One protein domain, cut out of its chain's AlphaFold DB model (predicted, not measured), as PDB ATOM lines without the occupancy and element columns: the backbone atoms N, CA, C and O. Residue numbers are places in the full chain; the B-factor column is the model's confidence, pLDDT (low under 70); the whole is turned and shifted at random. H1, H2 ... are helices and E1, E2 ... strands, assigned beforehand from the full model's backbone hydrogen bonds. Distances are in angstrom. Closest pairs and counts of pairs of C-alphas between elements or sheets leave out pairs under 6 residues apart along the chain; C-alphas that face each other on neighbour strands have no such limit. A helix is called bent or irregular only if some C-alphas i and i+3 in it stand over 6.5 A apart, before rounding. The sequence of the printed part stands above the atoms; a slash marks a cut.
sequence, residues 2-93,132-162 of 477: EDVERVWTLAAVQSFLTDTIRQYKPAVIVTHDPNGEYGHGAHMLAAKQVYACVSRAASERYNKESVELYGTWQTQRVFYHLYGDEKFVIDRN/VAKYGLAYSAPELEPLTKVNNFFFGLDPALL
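This is residues 2 to 93 and 132 to 162 of the 477 residues of the protein "1D-myo-inositol 2-acetamido-2-deoxy-alpha-D-glucopyranoside deacetylase" of bioreactor metagenome (UniProt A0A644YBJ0). A strongly twisted sheet of four strands has the long helix H3 over one face, running along E2, while H2 crosses H3 at a steep angle and the small helices H1 and H4 lie at the far side from the sheet. The long stretch 141 to 158 loops on the side of the sheet away from H3 and ends in the short H5. The printed part has 123 residues with five named helices and four named strands, in the order H1 H2 E1 H3 H4 E2 E3 E4 H5; the sheet, E1 E2 E4 E3, is mixed, and the class is mixed, helices and strands. The whole is compact, with a radius of gyration of the C-alphas of 14.9 A and spans of 39 by 37 by 24 A.

Begin with the sheet: E1 is residues 28 to 31, E2 77 to 81, E3 87 to 91 and E4 132 to 140. Find C-alpha 132 at (260.543, 233.651, 375.513); from there E4 runs 22.3 A and bends by 51 degrees at residue 137. H3, residues 41 to 57, spans 23.3 A from C-alpha 41 at (283.104, 236.358, 370.982); it has a kink of 44 degrees near residue 51 and is only just irregular, C-alphas 48 and 51 being 6.9 A apart. H2, residues 10 to 24, spans 21.2 A. The short helices are H1, residues 4 to 7, H4, 64 to 70, and H5, 159 to 162, which ends at C-alpha 162 (262.201, 217.884, 359.521).

E1 and E2 are parallel, with N 31 and O 79 2.8 A apart. E2 and E4 are antiparallel, with N 80 and O 136 at 3.0 A. E4 and E3 are antiparallel, with N 90 and O 133 at 2.9 A. H3 is on the sheet at a height of 10.0 A, over E2, forming two layers, a helix on one face of a sheet. E1, H3 H4, E2 is a strand-helix-strand unit, two parallel neighbour strands joined through helices, with a right-handed crossover. H2 touches H3 at a steep tilt of 59 degrees, the same way; their closest C-alphas, Thr 18 and Cys 53, are 5.1 A apart. H2 touches H4 with residues 19 to 23 alone, closest at the C-alphas of Gln 23 and Tyr 70, 5.1 A. H3 touches H1 with residues 41 to 45 alone, the C-alphas of Val 4 and Gly 41 being closest at 5.7 A. H5 touches no helix and is not on the sheet. Every O i to N i+4 pair is within hydrogen-bond range in H2 and H4, 10 of 13 in H3; H1 and H5 are too short for one.

The two C-alphas farthest apart, those of Lys 64 and Asn 93, are 42.2 A apart. Residues 94 to 131 are not printed, and C-alphas 93 and 132 stand 7.3 A apart across the cut. Of the links printed whole, E4 to H5 is long. The mean pLDDT of the printed part is 80.7; look for values under 70 at residues 2 to 8, 10, 36 to 39 and 41.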
ATOM      1  N   GLU A   2     288.238 240.383 367.845       37.28
ATOM      2  CA  GLU A   2     289.693 240.222 367.654       37.28
ATOM      3  C   GLU A   2     290.328 239.144 368.553       37.28
ATOM      4  O   GLU A   2     291.273 238.487 368.132       37.28
ATOM      5  N   ASP A   3     289.782 238.890 369.747       46.31
ATOM      6  CA  ASP A   3     290.264 237.827 370.647       46.31
ATOM      7  C   ASP A   3     289.811 236.407 370.268       46.31
ATOM      8  O   ASP A   3     290.361 235.434 370.775       46.31
ATOM      9  N   VAL A   4     288.834 236.258 369.366       42.62
ATOM     10  CA  VAL A   4     288.247 234.952 369.007       42.62
ATOM     11  C   VAL A   4     288.698 234.455 367.641       42.62
ATOM     12  O   VAL A   4     288.933 233.263 367.486       42.62
ATOM     13  N   GLU A   5     288.924 235.360 366.687       40.56
ATOM     14  CA  GLU A   5     289.644 235.041 365.437       40.56
ATOM     15  C   GLU A   5     291.100 234.627 365.699       40.56
ATOM     16  O   GLU A   5     291.760 234.017 364.862       40.56
ATOM     17  N   ARG A   6     291.576 234.944 366.902       43.41
ATOM     18  CA  ARG A   6     292.773 234.401 367.516       43.41
ATOM     19  C   ARG A   6     292.577 232.908 367.856       43.41
ATOM     20  O   ARG A   6     293.356 232.083 367.424       43.41
ATOM     21  N   VAL A   7     291.526 232.494 368.556       46.72
ATOM     22  CA  VAL A   7     291.365 231.081 368.979       46.72
ATOM     23  C   VAL A   7     290.968 230.136 367.834       46.72
ATOM     24  O   VAL A   7     291.491 229.026 367.757       46.72
ATOM     25  N   TRP A   8     290.087 230.567 366.927       56.72
ATOM     26  CA  TRP A   8     289.667 229.769 365.772       56.72
ATOM     27  C   TRP A   8     289.905 230.530 364.477       56.72
ATOM     28  O   TRP A   8     289.396 231.639 364.293       56.72
ATOM     29  N   THR A   9     290.629 229.911 363.543       73.56
ATOM     30  CA  THR A   9     290.779 230.509 362.218       73.56
ATOM     31  C   THR A   9     289.426 230.557 361.525       73.56
ATOM     32  O   THR A   9     288.600 229.646 361.634       73.56
ATOM     33  N   LEU A  10     289.212 231.618 360.751       65.81
ATOM     34  CA  LEU A  10     287.999 231.779 359.962       65.81
ATOM     35  C   LEU A  10     287.735 230.557 359.064       65.81
ATOM     36  O   LEU A  10     286.594 230.129 358.933       65.81
ATOM     37  N   ALA A  11     288.789 229.971 358.488       70.25
ATOM     38  CA  ALA A  11     288.694 228.785 357.646       70.25
ATOM     39  C   ALA A  11     288.252 227.537 358.429       70.25
ATOM     40  O   ALA A  11     287.387 226.809 357.948       70.25
ATOM     41  N   ALA A  12     288.781 227.319 359.639       76.38
ATOM     42  CA  ALA A  12     288.393 226.188 360.483       76.38
ATOM     43  C   ALA A  12     286.928 226.291 360.928       76.38
ATOM     44  O   ALA A  12     286.179 225.326 360.800       76.38
ATOM     45  N   VAL A  13     286.491 227.482 361.358       78.06
ATOM     46  CA  VAL A  13     285.079 227.729 361.703       78.06
ATOM     47  C   VAL A  13     284.178 227.489 360.498       78.06
ATOM     48  O   VAL A  13     283.139 226.845 360.615       78.06
ATOM     49  N   GLN A  14     284.574 227.983 359.324       81.50
ATOM     50  CA  GLN A  14     283.792 227.806 358.108       81.50
ATOM     51  C   GLN A  14     283.718 226.344 357.665       81.50
ATOM     52  O   GLN A  14     282.642 225.914 357.253       81.50
ATOM     53  N   SER A  15     284.809 225.582 357.780       81.75
ATOM     54  CA  SER A  15     284.800 224.147 357.482       81.75
ATOM     55  C   SER A  15     283.881 223.411 358.446       81.75
ATOM     56  O   SER A  15     282.923 222.792 358.002       81.75
ATOM     57  N   PHE A  16     284.083 223.583 359.756       89.12
ATOM     58  CA  PHE A  16     283.288 222.915 360.786       89.12
ATOM     59  C   PHE A  16     281.787 223.194 360.641       89.12
ATOM     60  O   PHE A  16     280.973 222.270 360.642       89.12
ATOM     61  N   LEU A  17     281.401 224.464 360.475       89.56
ATOM     62  CA  LEU A  17     279.996 224.829 360.297       89.56
ATOM     63  C   LEU A  17     279.427 224.273 358.986       89.56
ATOM     64  O   LEU A  17     278.283 223.831 358.964       89.56
ATOM     65  N   THR A  18     280.206 224.273 357.901       85.75
ATOM     66  CA  THR A  18     279.761 223.704 356.620       85.75
ATOM     67  C   THR A  18     279.554 222.194 356.726       85.75
ATOM     68  O   THR A  18     278.522 221.693 356.276       85.75
ATOM     69  N   ASP A  19     280.485 221.484 357.360       87.81
ATOM     70  CA  ASP A  19     280.419 220.036 357.569       87.81
ATOM     71  C   ASP A  19     279.228 219.678 358.454       87.81
ATOM     72  O   ASP A  19     278.438 218.811 358.096       87.81
ATOM     73  N   THR A  20     279.009 220.438 359.530       91.69
ATOM     74  CA  THR A  20     277.842 220.286 360.412       91.69
ATOM     75  C   THR A  20     276.532 220.438 359.630       91.69
ATOM     76  O   THR A  20     275.628 219.611 359.752       91.69
ATOM     77  N   ILE A  21     276.410 221.469 358.787       90.94
ATOM     78  CA  ILE A  21     275.190 221.686 357.994       90.94
ATOM     79  C   ILE A  21     274.969 220.534 357.006       90.94
ATOM     80  O   ILE A  21     273.841 220.063 356.861       90.94
ATOM     81  N   ARG A  22     276.018 220.057 356.329       88.62
ATOM     82  CA  ARG A  22     275.897 218.957 355.360       88.62
ATOM     83  C   ARG A  22     275.602 217.620 356.026       88.62
ATOM     84  O   ARG A  22     274.767 216.869 355.526       88.62
ATOM     85  N   GLN A  23     276.246 217.347 357.155       90.06
ATOM     86  CA  GLN A  23     276.083 216.112 357.907       90.06
ATOM     87  C   GLN A  23     274.666 215.988 358.467       90.06
ATOM     88  O   GLN A  23     274.044 214.946 358.293       90.06
ATOM     89  N   TYR A  24     274.144 217.042 359.103       87.75
ATOM     90  CA  TYR A  24     272.858 216.988 359.814       87.75
ATOM     91  C   TYR A  24     271.663 217.480 359.003       87.75
ATOM     92  O   TYR A  24     270.524 217.303 359.433       87.75
ATOM     93  N   LYS A  25     271.901 218.068 357.828       90.12
ATOM     94  CA  LYS A  25     270.867 218.483 356.873       90.12
ATOM     95  C   LYS A  25     269.707 219.261 357.525       90.12
ATOM     96  O   LYS A  25     268.546 218.882 357.367       90.12
ATOM     97  N   PRO A  26     269.975 220.354 358.270       91.69
ATOM     98  CA  PRO A  26     268.926 221.084 358.966       91.69
ATOM     99  C   PRO A  26     268.037 221.854 357.982       91.69
ATOM    100  O   PRO A  26     268.528 222.597 357.128       91.69
ATOM    101  N   ALA A  27     266.716 221.739 358.127       90.75
ATOM    102  CA  ALA A  27     265.783 222.616 357.420       90.75
ATOM    103  C   ALA A  27     265.858 224.055 357.963       90.75
ATOM    104  O   ALA A  27     265.831 225.019 357.201       90.75
ATOM    105  N   VAL A  28     266.001 224.208 359.279       92.31
ATOM    106  CA  VAL A  28     266.085 225.508 359.953       92.31
ATOM    107  C   VAL A  28     267.349 225.570 360.792       92.31
ATOM    108  O   VAL A  28     267.644 224.634 361.530       92.31
ATOM    109  N   ILE A  29     268.057 226.694 360.720       93.56
ATOM    110  CA  ILE A  29     269.139 227.034 361.644       93.56
ATOM    111  C   ILE A  29     268.694 228.220 362.498       93.56
ATOM    112  O   ILE A  29     268.245 229.237 361.972       93.56
ATOM    113  N   VAL A  30     268.849 228.101 363.815       92.56
ATOM    114  CA  VAL A  30     268.706 229.207 364.769       92.56
ATOM    115  C   VAL A  30     270.083 229.460 365.377       92.56
ATOM    116  O   VAL A  30     270.743 228.522 365.815       92.56
ATOM    117  N   THR A  31     270.551 230.706 365.359       90.88
ATOM    118  CA  THR A  31     271.896 231.071 365.822       90.88
ATOM    119  C   THR A  31     271.889 232.344 366.676       90.88
ATOM    120  O   THR A  31     270.851 232.982 366.878       90.88
ATOM    121  N   HIS A  32     273.052 232.687 367.225       88.38
ATOM    122  CA  HIS A  32     273.233 233.759 368.202       88.38
ATOM    123  C   HIS A  32     273.057 235.165 367.607       88.38
ATOM    124  O   HIS A  32     273.041 235.354 366.392       88.38
ATOM    125  N   ASP A  33     272.989 236.167 368.485       84.62
ATOM    126  CA  ASP A  33     273.034 237.578 368.102       84.62
ATOM    127  C   ASP A  33     274.406 237.912 367.479       84.62
ATOM    128  O   ASP A  33     275.439 237.705 368.130       84.62
ATOM    129  N   PRO A  34     274.463 238.446 366.241       75.62
ATOM    130  CA  PRO A  34     275.728 238.790 365.593       75.62
ATOM    131  C   PRO A  34     276.482 239.936 366.293       75.62
ATOM    132  O   PRO A  34     277.690 240.095 366.074       75.62
ATOM    133  N   ASN A  35     275.793 240.713 367.135       77.56
ATOM    134  CA  ASN A  35     276.369 241.756 367.983       77.56
ATOM    135  C   ASN A  35     276.756 241.244 369.378       77.56
ATOM    136  O   ASN A  35     277.477 241.941 370.086       77.56
ATOM    137  N   GLY A  36     276.359 240.016 369.730       68.75
ATOM    138  CA  GLY A  36     276.665 239.375 371.003       68.75
ATOM    139  C   GLY A  36     275.853 239.961 372.155       68.75
ATOM    140  O   GLY A  36     276.315 240.881 372.817       68.75
ATOM    141  N   GLU A  37     274.698 239.359 372.447       62.31
ATOM    142  CA  GLU A  37     273.778 239.751 373.531       62.31
ATOM    143  C   GLU A  37     274.479 239.974 374.890       62.31
ATOM    144  O   GLU A  37     274.143 240.901 375.620       62.31
ATOM    145  N   TYR A  38     275.505 239.170 375.195       66.12
ATOM    146  CA  TYR A  38     276.364 239.271 376.388       66.12
ATOM    147  C   TYR A  38     277.869 239.309 376.047       66.12
ATOM    148  O   TYR A  38     278.721 239.003 376.879       66.12
ATOM    149  N   GLY A  39     278.227 239.668 374.808       58.66
ATOM    150  CA  GLY A  39     279.620 239.913 374.401       58.66
ATOM    151  C   GLY A  39     280.517 238.677 374.215       58.66
ATOM    152  O   GLY A  39     281.730 238.827 374.063       58.66
ATOM    153  N   HIS A  40     279.961 237.458 374.192       72.38
ATOM    154  CA  HIS A  40     280.748 236.235 374.000       72.38
ATOM    155  C   HIS A  40     281.242 236.101 372.549       72.38
ATOM    156  O   HIS A  40     280.469 235.864 371.617       72.38
ATOM    157  N   GLY A  41     282.551 236.243 372.333       69.62
ATOM    158  CA  GLY A  41     283.104 236.358 370.982       69.62
ATOM    159  C   GLY A  41     282.937 235.107 370.104       69.62
ATOM    160  O   GLY A  41     282.832 235.256 368.888       69.62
ATOM    161  N   ALA A  42     282.855 233.903 370.688       73.38
ATOM    162  CA  ALA A  42     282.592 232.659 369.948       73.38
ATOM    163  C   ALA A  42     281.197 232.670 369.312       73.38
ATOM    164  O   ALA A  42     281.037 232.319 368.146       73.38
ATOM    165  N   HIS A  43     280.203 233.158 370.058       80.75
ATOM    166  CA  HIS A  43     278.825 233.274 369.587       80.75
ATOM    167  C   HIS A  43     278.723 234.287 368.452       80.75
ATOM    168  O   HIS A  43     278.088 234.015 367.437       80.75
ATOM    169  N   MET A  44     279.427 235.415 368.578       77.62
ATOM    170  CA  MET A  44     279.500 236.419 367.517       77.62
ATOM    171  C   MET A  44     280.181 235.873 366.256       77.62
ATOM    172  O   MET A  44     279.722 236.152 365.151       77.62
ATOM    173  N   LEU A  45     281.270 235.108 366.396       77.31
ATOM    174  CA  LEU A  45     281.973 234.520 365.254       77.31
ATOM    175  C   LEU A  45     281.105 233.462 364.560       77.31
ATOM    176  O   LEU A  45     280.932 233.532 363.344       77.31
ATOM    177  N   ALA A  46     280.501 232.546 365.320       83.69
ATOM    178  CA  ALA A  46     279.574 231.548 364.792       83.69
ATOM    179  C   ALA A  46     278.395 232.209 364.063       83.69
ATOM    180  O   ALA A  46     278.146 231.898 362.897       83.69
ATOM    181  N   ALA A  47     277.746 233.198 364.691       83.56
ATOM    182  CA  ALA A  47     276.673 233.972 364.077       83.56
ATOM    183  C   ALA A  47     277.139 234.597 362.752       83.56
ATOM    184  O   ALA A  47     276.507 234.416 361.712       83.56
ATOM    185  N   LYS A  48     278.290 235.269 362.725       79.62
ATOM    186  CA  LYS A  48     278.790 235.918 361.502       79.62
ATOM    187  C   LYS A  48     279.123 234.943 360.375       79.62
ATOM    188  O   LYS A  48     279.051 235.337 359.213       79.62
ATOM    189  N   GLN A  49     279.473 233.697 360.691       84.88
ATOM    190  CA  GLN A  49     279.862 232.709 359.685       84.88
ATOM    191  C   GLN A  49     278.729 231.797 359.218       84.88
ATOM    192  O   GLN A  49     278.771 231.366 358.064       84.88
ATOM    193  N   VAL A  50     277.712 231.533 360.047       86.62
ATOM    194  CA  VAL A  50     276.603 230.615 359.724       86.62
ATOM    195  C   VAL A  50     275.970 230.932 358.368       86.62
ATOM    196  O   VAL A  50     275.861 230.036 357.535       86.62
ATOM    197  N   TYR A  51     275.643 232.198 358.090       77.12
ATOM    198  CA  TYR A  51     275.027 232.588 356.817       77.12
ATOM    199  C   TYR A  51     275.891 232.216 355.600       77.12
ATOM    200  O   TYR A  51     275.408 231.626 354.636       77.12
ATOM    201  N   ALA A  52     277.194 232.507 355.649       76.00
ATOM    202  CA  ALA A  52     278.108 232.159 354.564       76.00
ATOM    203  C   ALA A  52     278.276 230.637 354.420       76.00
ATOM    204  O   ALA A  52     278.430 230.129 353.308       76.00
ATOM    205  N   CYS A  53     278.239 229.905 355.536       86.62
ATOM    206  CA  CYS A  53     278.370 228.450 355.544       86.62
ATOM    207  C   CYS A  53     277.119 227.743 355.015       86.62
ATOM    208  O   CYS A  53     277.261 226.699 354.395       86.62
ATOM    209  N   VAL A  54     275.928 228.337 355.137       84.00
ATOM    210  CA  VAL A  54     274.714 227.832 354.471       84.00
ATOM    211  C   VAL A  54     274.891 227.813 352.952       84.00
ATOM    212  O   VAL A  54     274.693 226.777 352.320       84.00
ATOM    213  N   SER A  55     275.361 228.915 352.360       79.00
ATOM    214  CA  SER A  55     275.630 228.971 350.914       79.00
ATOM    215  C   SER A  55     276.741 228.007 350.481       79.00
ATOM    216  O   SER A  55     276.712 227.473 349.373       79.00
ATOM    217  N   ARG A  56     277.738 227.773 351.341       86.06
ATOM    218  CA  ARG A  56     278.817 226.808 351.077       86.06
ATOM    219  C   ARG A  56     278.340 225.367 351.182       86.06
ATOM    220  O   ARG A  56     278.705 224.562 350.332       86.06
ATOM    221  N   ALA A  57     277.499 225.055 352.163       87.25
ATOM    222  CA  ALA A  57     276.924 223.730 352.343       87.25
ATOM    223  C   ALA A  57     276.101 223.304 351.122       87.25
ATOM    224  O   ALA A  57     276.194 222.151 350.700       87.25
ATOM    225  N   ALA A  58     275.395 224.249 350.497       83.81
ATOM    226  CA  ALA A  58     274.634 224.036 349.267       83.81
ATOM    227  C   ALA A  58     275.504 223.926 347.999       83.81
ATOM    228  O   ALA A  58     275.028 223.486 346.956       83.81
ATOM    229  N   SER A  59     276.776 224.326 348.064       80.81
ATOM    230  CA  SER A  59     277.669 224.401 346.907       80.81
ATOM    231  C   SER A  59     278.605 223.201 346.825       80.81
ATOM    232  O   SER A  59     279.369 222.945 347.748       80.81
ATOM    233  N   GLU A  60     278.658 222.537 345.673       81.75
ATOM    234  CA  GLU A  60     279.638 221.471 345.397       81.75
ATOM    235  C   GLU A  60     281.084 221.995 345.278       81.75
ATOM    236  O   GLU A  60     282.043 221.227 345.251       81.75
ATOM    237  N   ARG A  61     281.268 223.319 345.173       74.94
ATOM    238  CA  ARG A  61     282.577 223.940 344.897       74.94
ATOM    239  C   ARG A  61     283.435 224.146 346.142       74.94
ATOM    240  O   ARG A  61     284.631 224.390 346.006       74.94
ATOM    241  N   TYR A  62     282.838 224.114 347.330       71.38
ATOM    242  CA  TYR A  62     283.530 224.368 348.590       71.38
ATOM    243  C   TYR A  62     283.711 223.060 349.365       71.38
ATOM    244  O   TYR A  62     282.722 222.383 349.622       71.38
ATOM    245  N   ASN A  63     284.953 222.739 349.747       71.12
ATOM    246  CA  ASN A  63     285.342 221.524 350.478       71.12
ATOM    247  C   ASN A  63     284.783 220.228 349.842       71.12
ATOM    248  O   ASN A  63     283.697 219.769 350.197       71.12
ATOM    249  N   LYS A  64     285.529 219.663 348.879       78.44
ATOM    250  CA  LYS A  64     285.122 218.469 348.113       78.44
ATOM    251  C   LYS A  64     285.026 217.208 348.969       78.44
ATOM    252  O   LYS A  64     284.109 216.430 348.753       78.44
ATOM    253  N   GLU A  65     285.914 217.046 349.944       78.06
ATOM    254  CA  GLU A  65     285.901 215.907 350.875       78.06
ATOM    255  C   GLU A  65     284.599 215.890 351.685       78.06
ATOM    256  O   GLU A  65     283.917 214.877 351.782       78.06
ATOM    257  N   SER A  66     284.173 217.054 352.170       78.06
ATOM    258  CA  SER A  66     282.889 217.215 352.857       78.06
ATOM    259  C   SER A  66     281.675 216.937 351.958       78.06
ATOM    260  O   SER A  66     280.676 216.382 352.416       78.06
ATOM    261  N   VAL A  67     281.749 217.275 350.663       74.81
ATOM    262  CA  VAL A  67     280.706 216.902 349.685       74.81
ATOM    263  C   VAL A  67     280.667 215.387 349.487       74.81
ATOM    264  O   VAL A  67     279.584 214.820 349.412       74.81
ATOM    265  N   GLU A  68     281.821 214.733 349.411       80.75
ATOM    266  CA  GLU A  68     281.909 213.280 349.257       80.75
ATOM    267  C   GLU A  68     281.357 212.542 350.485       80.75
ATOM    268  O   GLU A  68     280.600 211.585 350.336       80.75
ATOM    269  N   LEU A  69     281.655 213.038 351.689       77.38
ATOM    270  CA  LEU A  69     281.194 212.443 352.946       77.38
ATOM    271  C   LEU A  69     279.696 212.646 353.203       77.38
ATOM    272  O   LEU A  69     279.012 211.726 353.650       77.38
ATOM    273  N   TYR A  70     279.176 213.849 352.953       83.38
ATOM    274  CA  TYR A  70     277.852 214.248 353.453       83.38
ATOM    275  C   TYR A  70     276.868 214.683 352.354       83.38
ATOM    276  O   TYR A  70     275.648 214.749 352.571       83.38
ATOM    277  N   GLY A  71     277.375 214.942 351.149       88.06
ATOM    278  CA  GLY A  71     276.647 215.599 350.071       88.06
ATOM    279  C   GLY A  71     276.476 217.100 350.310       88.06
ATOM    280  O   GLY A  71     276.879 217.655 351.332       88.06
ATOM    281  N   THR A  72     275.851 217.782 349.354       87.81
ATOM    282  CA  THR A  72     275.424 219.173 349.538       87.81
ATOM    283  C   THR A  72     274.099 219.248 350.288       87.81
ATOM    284  O   THR A  72     273.298 218.307 350.300       87.81
ATOM    285  N   TRP A  73     273.854 220.391 350.929       89.50
ATOM    286  CA  TRP A  73     272.590 220.651 351.604       89.50
ATOM    287  C   TRP A  73     272.201 222.127 351.579       89.50
ATOM    288  O   TRP A  73     272.988 222.990 351.966       89.50
ATOM    289  N   GLN A  74     270.958 222.403 351.177       88.81
ATOM    290  CA  GLN A  74     270.364 223.736 351.216       88.81
ATOM    291  C   GLN A  74     269.458 223.871 352.445       88.81
ATOM    292  O   GLN A  74     268.347 223.340 352.489       88.81
ATOM    293  N   THR A  75     269.925 224.628 353.440       90.00
ATOM    294  CA  THR A  75     269.088 225.052 354.574       90.00
ATOM    295  C   THR A  75     267.959 225.950 354.077       90.00
ATOM    296  O   THR A  75     268.178 226.777 353.198       90.00
ATOM    297  N   GLN A  76     266.763 225.804 354.646       91.00
ATOM    298  CA  GLN A  76     265.547 226.478 354.190       91.00
ATOM    299  C   GLN A  76     265.334 227.833 354.871       91.00
ATOM    300  O   GLN A  76     264.935 228.798 354.222       91.00
ATOM    301  N   ARG A  77     265.636 227.942 356.172       90.81
ATOM    302  CA  ARG A  77     265.605 229.221 356.901       90.81
ATOM    303  C   ARG A  77     266.743 229.364 357.894       90.81
ATOM    304  O   ARG A  77     267.163 228.388 358.514       90.81
ATOM    305  N   VAL A  78     267.190 230.604 358.085       91.00
ATOM    306  CA  VAL A  78     268.155 230.967 359.127       91.00
ATOM    307  C   VAL A  78     267.602 232.107 359.966       91.00
ATOM    308  O   VAL A  78     267.241 233.163 359.439       91.00
ATOM    309  N   PHE A  79     267.579 231.895 361.276       93.31
ATOM    310  CA  PHE A  79     267.146 232.857 362.275       93.31
ATOM    311  C   PHE A  79     268.301 233.239 363.183       93.31
ATOM    312  O   PHE A  79     269.074 232.388 363.613       93.31
ATOM    313  N   TYR A  80     268.379 234.520 363.509       90.31
ATOM    314  CA  TYR A  80     269.362 235.054 364.438       90.31
ATOM    315  C   TYR A  80     268.639 235.680 365.624       90.31
ATOM    316  O   TYR A  80     267.622 236.368 365.456       90.31
ATOM    317  N   HIS A  81     269.166 235.452 366.822       90.12
ATOM    318  CA  HIS A  81     268.684 236.127 368.022       90.12
ATOM    319  C   HIS A  81     268.856 237.643 367.880       90.12
ATOM    320  O   HIS A  81     269.898 238.112 367.426       90.12
ATOM    321  N   LEU A  82     267.814 238.409 368.211       87.25
ATOM    322  CA  LEU A  82     267.802 239.881 368.169       87.25
ATOM    323  C   LEU A  82     268.190 240.532 366.819       87.25
ATOM    324  O   LEU A  82     268.534 241.713 366.777       87.25
ATOM    325  N   TYR A  83     268.049 239.822 365.700       85.69
ATOM    326  CA  TYR A  83     268.440 240.313 364.372       85.69
ATOM    327  C   TYR A  83     267.366 241.139 363.648       85.69
ATOM    328  O   TYR A  83     266.183 240.827 363.735       85.69
ATOM    329  N   GLY A  84     267.789 242.159 362.888       83.12
ATOM    330  CA  GLY A  84     266.921 242.994 362.039       83.12
ATOM    331  C   GLY A  84     265.881 243.816 362.810       83.12
ATOM    332  O   GLY A  84     265.711 243.645 364.011       83.12
ATOM    333  N   ASP A  85     265.164 244.726 362.155       78.75
ATOM    334  CA  ASP A  85     264.133 245.538 362.831       78.75
ATOM    335  C   ASP A  85     262.837 244.743 363.064       78.75
ATOM    336  O   ASP A  85     262.211 244.821 364.124       78.75
ATOM    337  N   GLU A  86     262.493 243.890 362.102       82.56
ATOM    338  CA  GLU A  86     261.308 243.036 362.108       82.56
ATOM    339  C   GLU A  86     261.581 241.714 362.842       82.56
ATOM    340  O   GLU A  86     261.943 240.700 362.243       82.56
ATOM    341  N   LYS A  87     261.390 241.728 364.165       87.44
ATOM    342  CA  LYS A  87     261.536 240.548 365.035       87.44
ATOM    343  C   LYS A  87     260.181 239.940 365.386       87.44
ATOM    344  O   LYS A  87     259.186 240.659 365.531       87.44
ATOM    345  N   PHE A  88     260.149 238.629 365.600       88.81
ATOM    346  CA  PHE A  88     258.993 237.921 366.153       88.81
ATOM    347  C   PHE A  88     259.380 237.168 367.428       88.81
ATOM    348  O   PHE A  88     260.555 236.903 367.679       88.81
ATOM    349  N   VAL A  89     258.377 236.897 368.260       90.56
ATOM    350  CA  VAL A  89     258.559 236.234 369.551       90.56
ATOM    351  C   VAL A  89     258.345 234.739 369.377       90.56
ATOM    352  O   VAL A  89     257.317 234.318 368.845       90.56
ATOM    353  N   ILE A  90     259.306 233.965 369.866       90.31
ATOM    354  CA  ILE A  90     259.152 232.538 370.102       90.31
ATOM    355  C   ILE A  90     258.937 232.333 371.592       90.31
ATOM    356  O   ILE A  90     259.795 232.677 372.402       90.31
ATOM    357  N   ASP A  91     257.773 231.796 371.932       89.88
ATOM    358  CA  ASP A  91     257.383 231.456 373.293       89.88
ATOM    359  C   ASP A  91     257.418 229.934 373.449       89.88
ATOM    360  O   ASP A  91     256.504 229.222 373.023       89.88
ATOM    361  N   ARG A  92     258.491 229.437 374.064       88.88
ATOM    362  CA  ARG A  92     258.697 228.010 374.344       88.88
ATOM    363  C   ARG A  92     257.855 227.521 375.525       88.88
ATOM    364  O   ARG A  92     257.765 226.310 375.724       88.88
ATOM    365  N   ASN A  93     257.197 228.425 376.258       87.81
ATOM    366  CA  ASN A  93     256.210 228.104 377.292       87.81
ATOM    367  C   ASN A  93     254.787 227.978 376.728       87.81
ATOM    368  O   ASN A  93     253.879 227.543 377.443       87.81
ATOM    369  N   VAL A 132     261.249 232.727 376.409       86.38
ATOM    370  CA  VAL A 132     260.543 233.651 375.513       86.38
ATOM    371  C   VAL A 132     261.556 234.609 374.898       86.38
ATOM    372  O   VAL A 132     262.054 235.508 375.571       86.38
ATOM    373  N   ALA A 133     261.862 234.435 373.614       88.00
ATOM    374  CA  ALA A 133     262.955 235.146 372.952       88.00
ATOM    375  C   ALA A 133     262.538 235.739 371.599       88.00
ATOM    376  O   ALA A 133     261.550 235.330 370.986       88.00
ATOM    377  N   LYS A 134     263.284 236.756 371.146       90.19
ATOM    378  CA  LYS A 134     263.017 237.487 369.900       90.19
ATOM    379  C   LYS A 134     264.019 237.106 368.824       90.19
ATOM    380  O   LYS A 134     265.217 237.319 368.994       90.19
ATOM    381  N   TYR A 135     263.511 236.678 367.674       92.38
ATOM    382  CA  TYR A 135     264.330 236.273 366.537       92.38
ATOM    383  C   TYR A 135     264.001 237.084 365.290       92.38
ATOM    384  O   TYR A 135     262.852 237.471 365.062       92.38
ATOM    385  N   GLY A 136     265.033 237.332 364.490       90.94
ATOM    386  CA  GLY A 136     264.926 237.901 363.153       90.94
ATOM    387  C   GLY A 136     265.248 236.864 362.088       90.94
ATOM    388  O   GLY A 136     266.129 236.024 362.275       90.94
ATOM    389  N   LEU A 137     264.545 236.938 360.961       88.62
ATOM    390  CA  LEU A 137     264.819 236.120 359.783       88.62
ATOM    391  C   LEU A 137     266.009 236.716 359.016       88.62
ATOM    392  O   LEU A 137     265.924 237.843 358.533       88.62
ATOM    393  N   ALA A 138     267.103 235.966 358.896       85.56
ATOM    394  CA  ALA A 138     268.286 236.373 358.130       85.56
ATOM    395  C   ALA A 138     268.330 235.754 356.731       85.56
ATOM    396  O   ALA A 138     268.913 236.323 355.814       85.56
ATOM    397  N   TYR A 139     267.713 234.586 356.566       84.31
ATOM    398  CA  TYR A 139     267.624 233.899 355.286       84.31
ATOM    399  C   TYR A 139     266.323 233.111 355.198       84.31
ATOM    400  O   TYR A 139     265.949 232.429 356.153       84.31
ATOM    401  N   SER A 140     265.689 233.153 354.031       84.50
ATOM    402  CA  SER A 140     264.629 232.231 353.634       84.50
ATOM    403  C   SER A 140     264.890 231.788 352.206       84.50
ATOM    404  O   SER A 140     265.239 232.617 351.363       84.50
ATOM    405  N   ALA A 141     264.712 230.497 351.943       79.75
ATOM    406  CA  ALA A 141     264.786 229.972 350.596       79.75
ATOM    407  C   ALA A 141     263.714 230.656 349.715       79.75
ATOM    408  O   ALA A 141     262.594 230.868 350.200       79.75
ATOM    409  N   PRO A 142     264.047 231.067 348.476       75.38
ATOM    410  CA  PRO A 142     263.146 231.838 347.610       75.38
ATOM    411  C   PRO A 142     261.793 231.173 347.327       75.38
ATOM    412  O   PRO A 142     260.818 231.861 347.045       75.38
ATOM    413  N   GLU A 143     261.746 229.846 347.381       79.00
ATOM    414  CA  GLU A 143     260.571 229.011 347.140       79.00
ATOM    415  C   GLU A 143     259.581 228.962 348.314       79.00
ATOM    416  O   GLU A 143     258.486 228.423 348.164       79.00
ATOM    417  N   LEU A 144     259.949 229.500 349.480       81.44
ATOM    418  CA  LEU A 144     259.095 229.477 350.662       81.44
ATOM    419  C   LEU A 144     258.153 230.670 350.722       81.44
ATOM    420  O   LEU A 144     258.529 231.810 350.449       81.44
ATOM    421  N   GLU A 145     256.955 230.403 351.236       79.75
ATOM    422  CA  GLU A 145     256.012 231.451 351.602       79.75
ATOM    423  C   GLU A 145     256.635 232.449 352.597       79.75
ATOM    424  O   GLU A 145     257.403 232.044 353.493       79.75
ATOM    425  N   PRO A 146     256.278 233.747 352.493       83.00
ATOM    426  CA  PRO A 146     256.717 234.759 353.436       83.00
ATOM    427  C   PRO A 146     256.425 234.343 354.876       83.00
ATOM    428  O   PRO A 146     255.323 233.908 355.223       83.00
ATOM    429  N   LEU A 147     257.427 234.497 355.739       82.25
ATOM    430  CA  LEU A 147     257.267 234.195 357.149       82.25
ATOM    431  C   LEU A 147     256.250 235.153 357.778       82.25
ATOM    432  O   LEU A 147     256.428 236.371 357.773       82.25
ATOM    433  N   THR A 148     255.208 234.591 358.382       81.19
ATOM    434  CA  THR A 148     254.277 235.340 359.230       81.19
ATOM    435  C   THR A 148     254.810 235.402 360.666       81.19
ATOM    436  O   THR A 148     255.536 234.508 361.101       81.19
ATOM    437  N   LYS A 149     254.474 236.455 361.430       78.56
ATOM    438  CA  LYS A 149     254.903 236.624 362.836       78.56
ATOM    439  C   LYS A 149     254.131 235.695 363.781       78.56
ATOM    440  O   LYS A 149     253.349 236.148 364.613       78.56
ATOM    441  N   VAL A 150     254.332 234.394 363.628       80.69
ATOM    442  CA  VAL A 150     253.722 233.342 364.447       80.69
ATOM    443  C   VAL A 150     254.787 232.627 365.275       80.69
ATOM    444  O   VAL A 150     255.963 232.627 364.920       80.69
ATOM    445  N   ASN A 151     254.373 231.998 366.376       86.12
ATOM    446  CA  ASN A 151     255.250 231.248 367.279       86.12
ATOM    447  C   ASN A 151     255.682 229.892 366.673       86.12
ATOM    448  O   ASN A 151     255.351 228.832 367.202       86.12
ATOM    449  N   ASN A 152     256.310 229.906 365.491       85.62
ATOM    450  CA  ASN A 152     256.688 228.697 364.761       85.62
ATOM    451  C   ASN A 152     257.823 228.956 363.754       85.62
ATOM    452  O   ASN A 152     257.597 229.510 362.676       85.62
ATOM    453  N   PHE A 153     259.028 228.469 364.056       88.62
ATOM    454  CA  PHE A 153     260.172 228.531 363.137       88.62
ATOM    455  C   PHE A 153     259.964 227.747 361.831       88.62
ATOM    456  O   PHE A 153     260.509 228.109 360.786       88.62
ATOM    457  N   PHE A 154     259.145 226.696 361.873       86.56
ATOM    458  CA  PHE A 154     258.917 225.764 360.770       86.56
ATOM    459  C   PHE A 154     257.726 226.155 359.882       86.56
ATOM    460  O   PHE A 154     257.281 225.364 359.054       86.56
ATOM    461  N   PHE A 155     257.179 227.363 360.053       85.88
ATOM    462  CA  PHE A 155     255.992 227.819 359.329       85.88
ATOM    463  C   PHE A 155     256.159 227.707 357.804       85.88
ATOM    464  O   PHE A 155     257.029 228.358 357.232       85.88
ATOM    465  N   GLY A 156     255.306 226.931 357.138       82.62
ATOM    466  CA  GLY A 156     255.339 226.787 355.677       82.62
ATOM    467  C   GLY A 156     256.471 225.906 355.137       82.62
ATOM    468  O   GLY A 156     256.680 225.894 353.929       82.62
ATOM    469  N   LEU A 157     257.198 225.177 355.993       84.44
ATOM    470  CA  LEU A 157     258.162 224.165 355.551       84.44
ATOM    471  C   LEU A 157     257.474 222.830 355.267       84.44
ATOM    472  O   LEU A 157     256.531 222.456 355.966       84.44
ATOM    473  N   ASP A 158     257.999 222.085 354.293       81.00
ATOM    474  CA  ASP A 158     257.628 220.686 354.086       81.00
ATOM    475  C   ASP A 158     258.040 219.857 355.321       81.00
ATOM    476  O   ASP A 158     259.236 219.779 355.634       81.00
ATOM    477  N   PRO A 159     257.092 219.207 356.024       75.75
ATOM    478  CA  PRO A 159     257.398 218.354 357.169       75.75
ATOM    479  C   PRO A 159     258.379 217.217 356.853       75.75
ATOM    480  O   PRO A 159     259.051 216.723 357.760       75.75
ATOM    481  N   ALA A 160     258.499 216.796 355.587       75.81
ATOM    482  CA  ALA A 160     259.476 215.793 355.173       75.81
ATOM    483  C   ALA A 160     260.926 216.238 355.440       75.81
ATOM    484  O   ALA A 160     261.773 215.391 355.728       75.81
ATOM    485  N   LEU A 161     261.195 217.548 355.421       71.44
ATOM    486  CA  LEU A 161     262.518 218.129 355.674       71.44
ATOM    487  C   LEU A 161     262.900 218.146 357.164       71.44
ATOM    488  O   LEU A 161     264.047 218.432 357.494       71.44
ATOM    489  N   LEU A 162     261.968 217.836 358.072       70.25
ATOM    490  CA  LEU A 162     262.201 217.884 359.521       70.25
ATOM    491  C   LEU A 162     262.779 216.579 360.100       70.25
ATOM    492  O   LEU A 162     263.115 216.542 361.278       70.25
TER     493      LEU A 162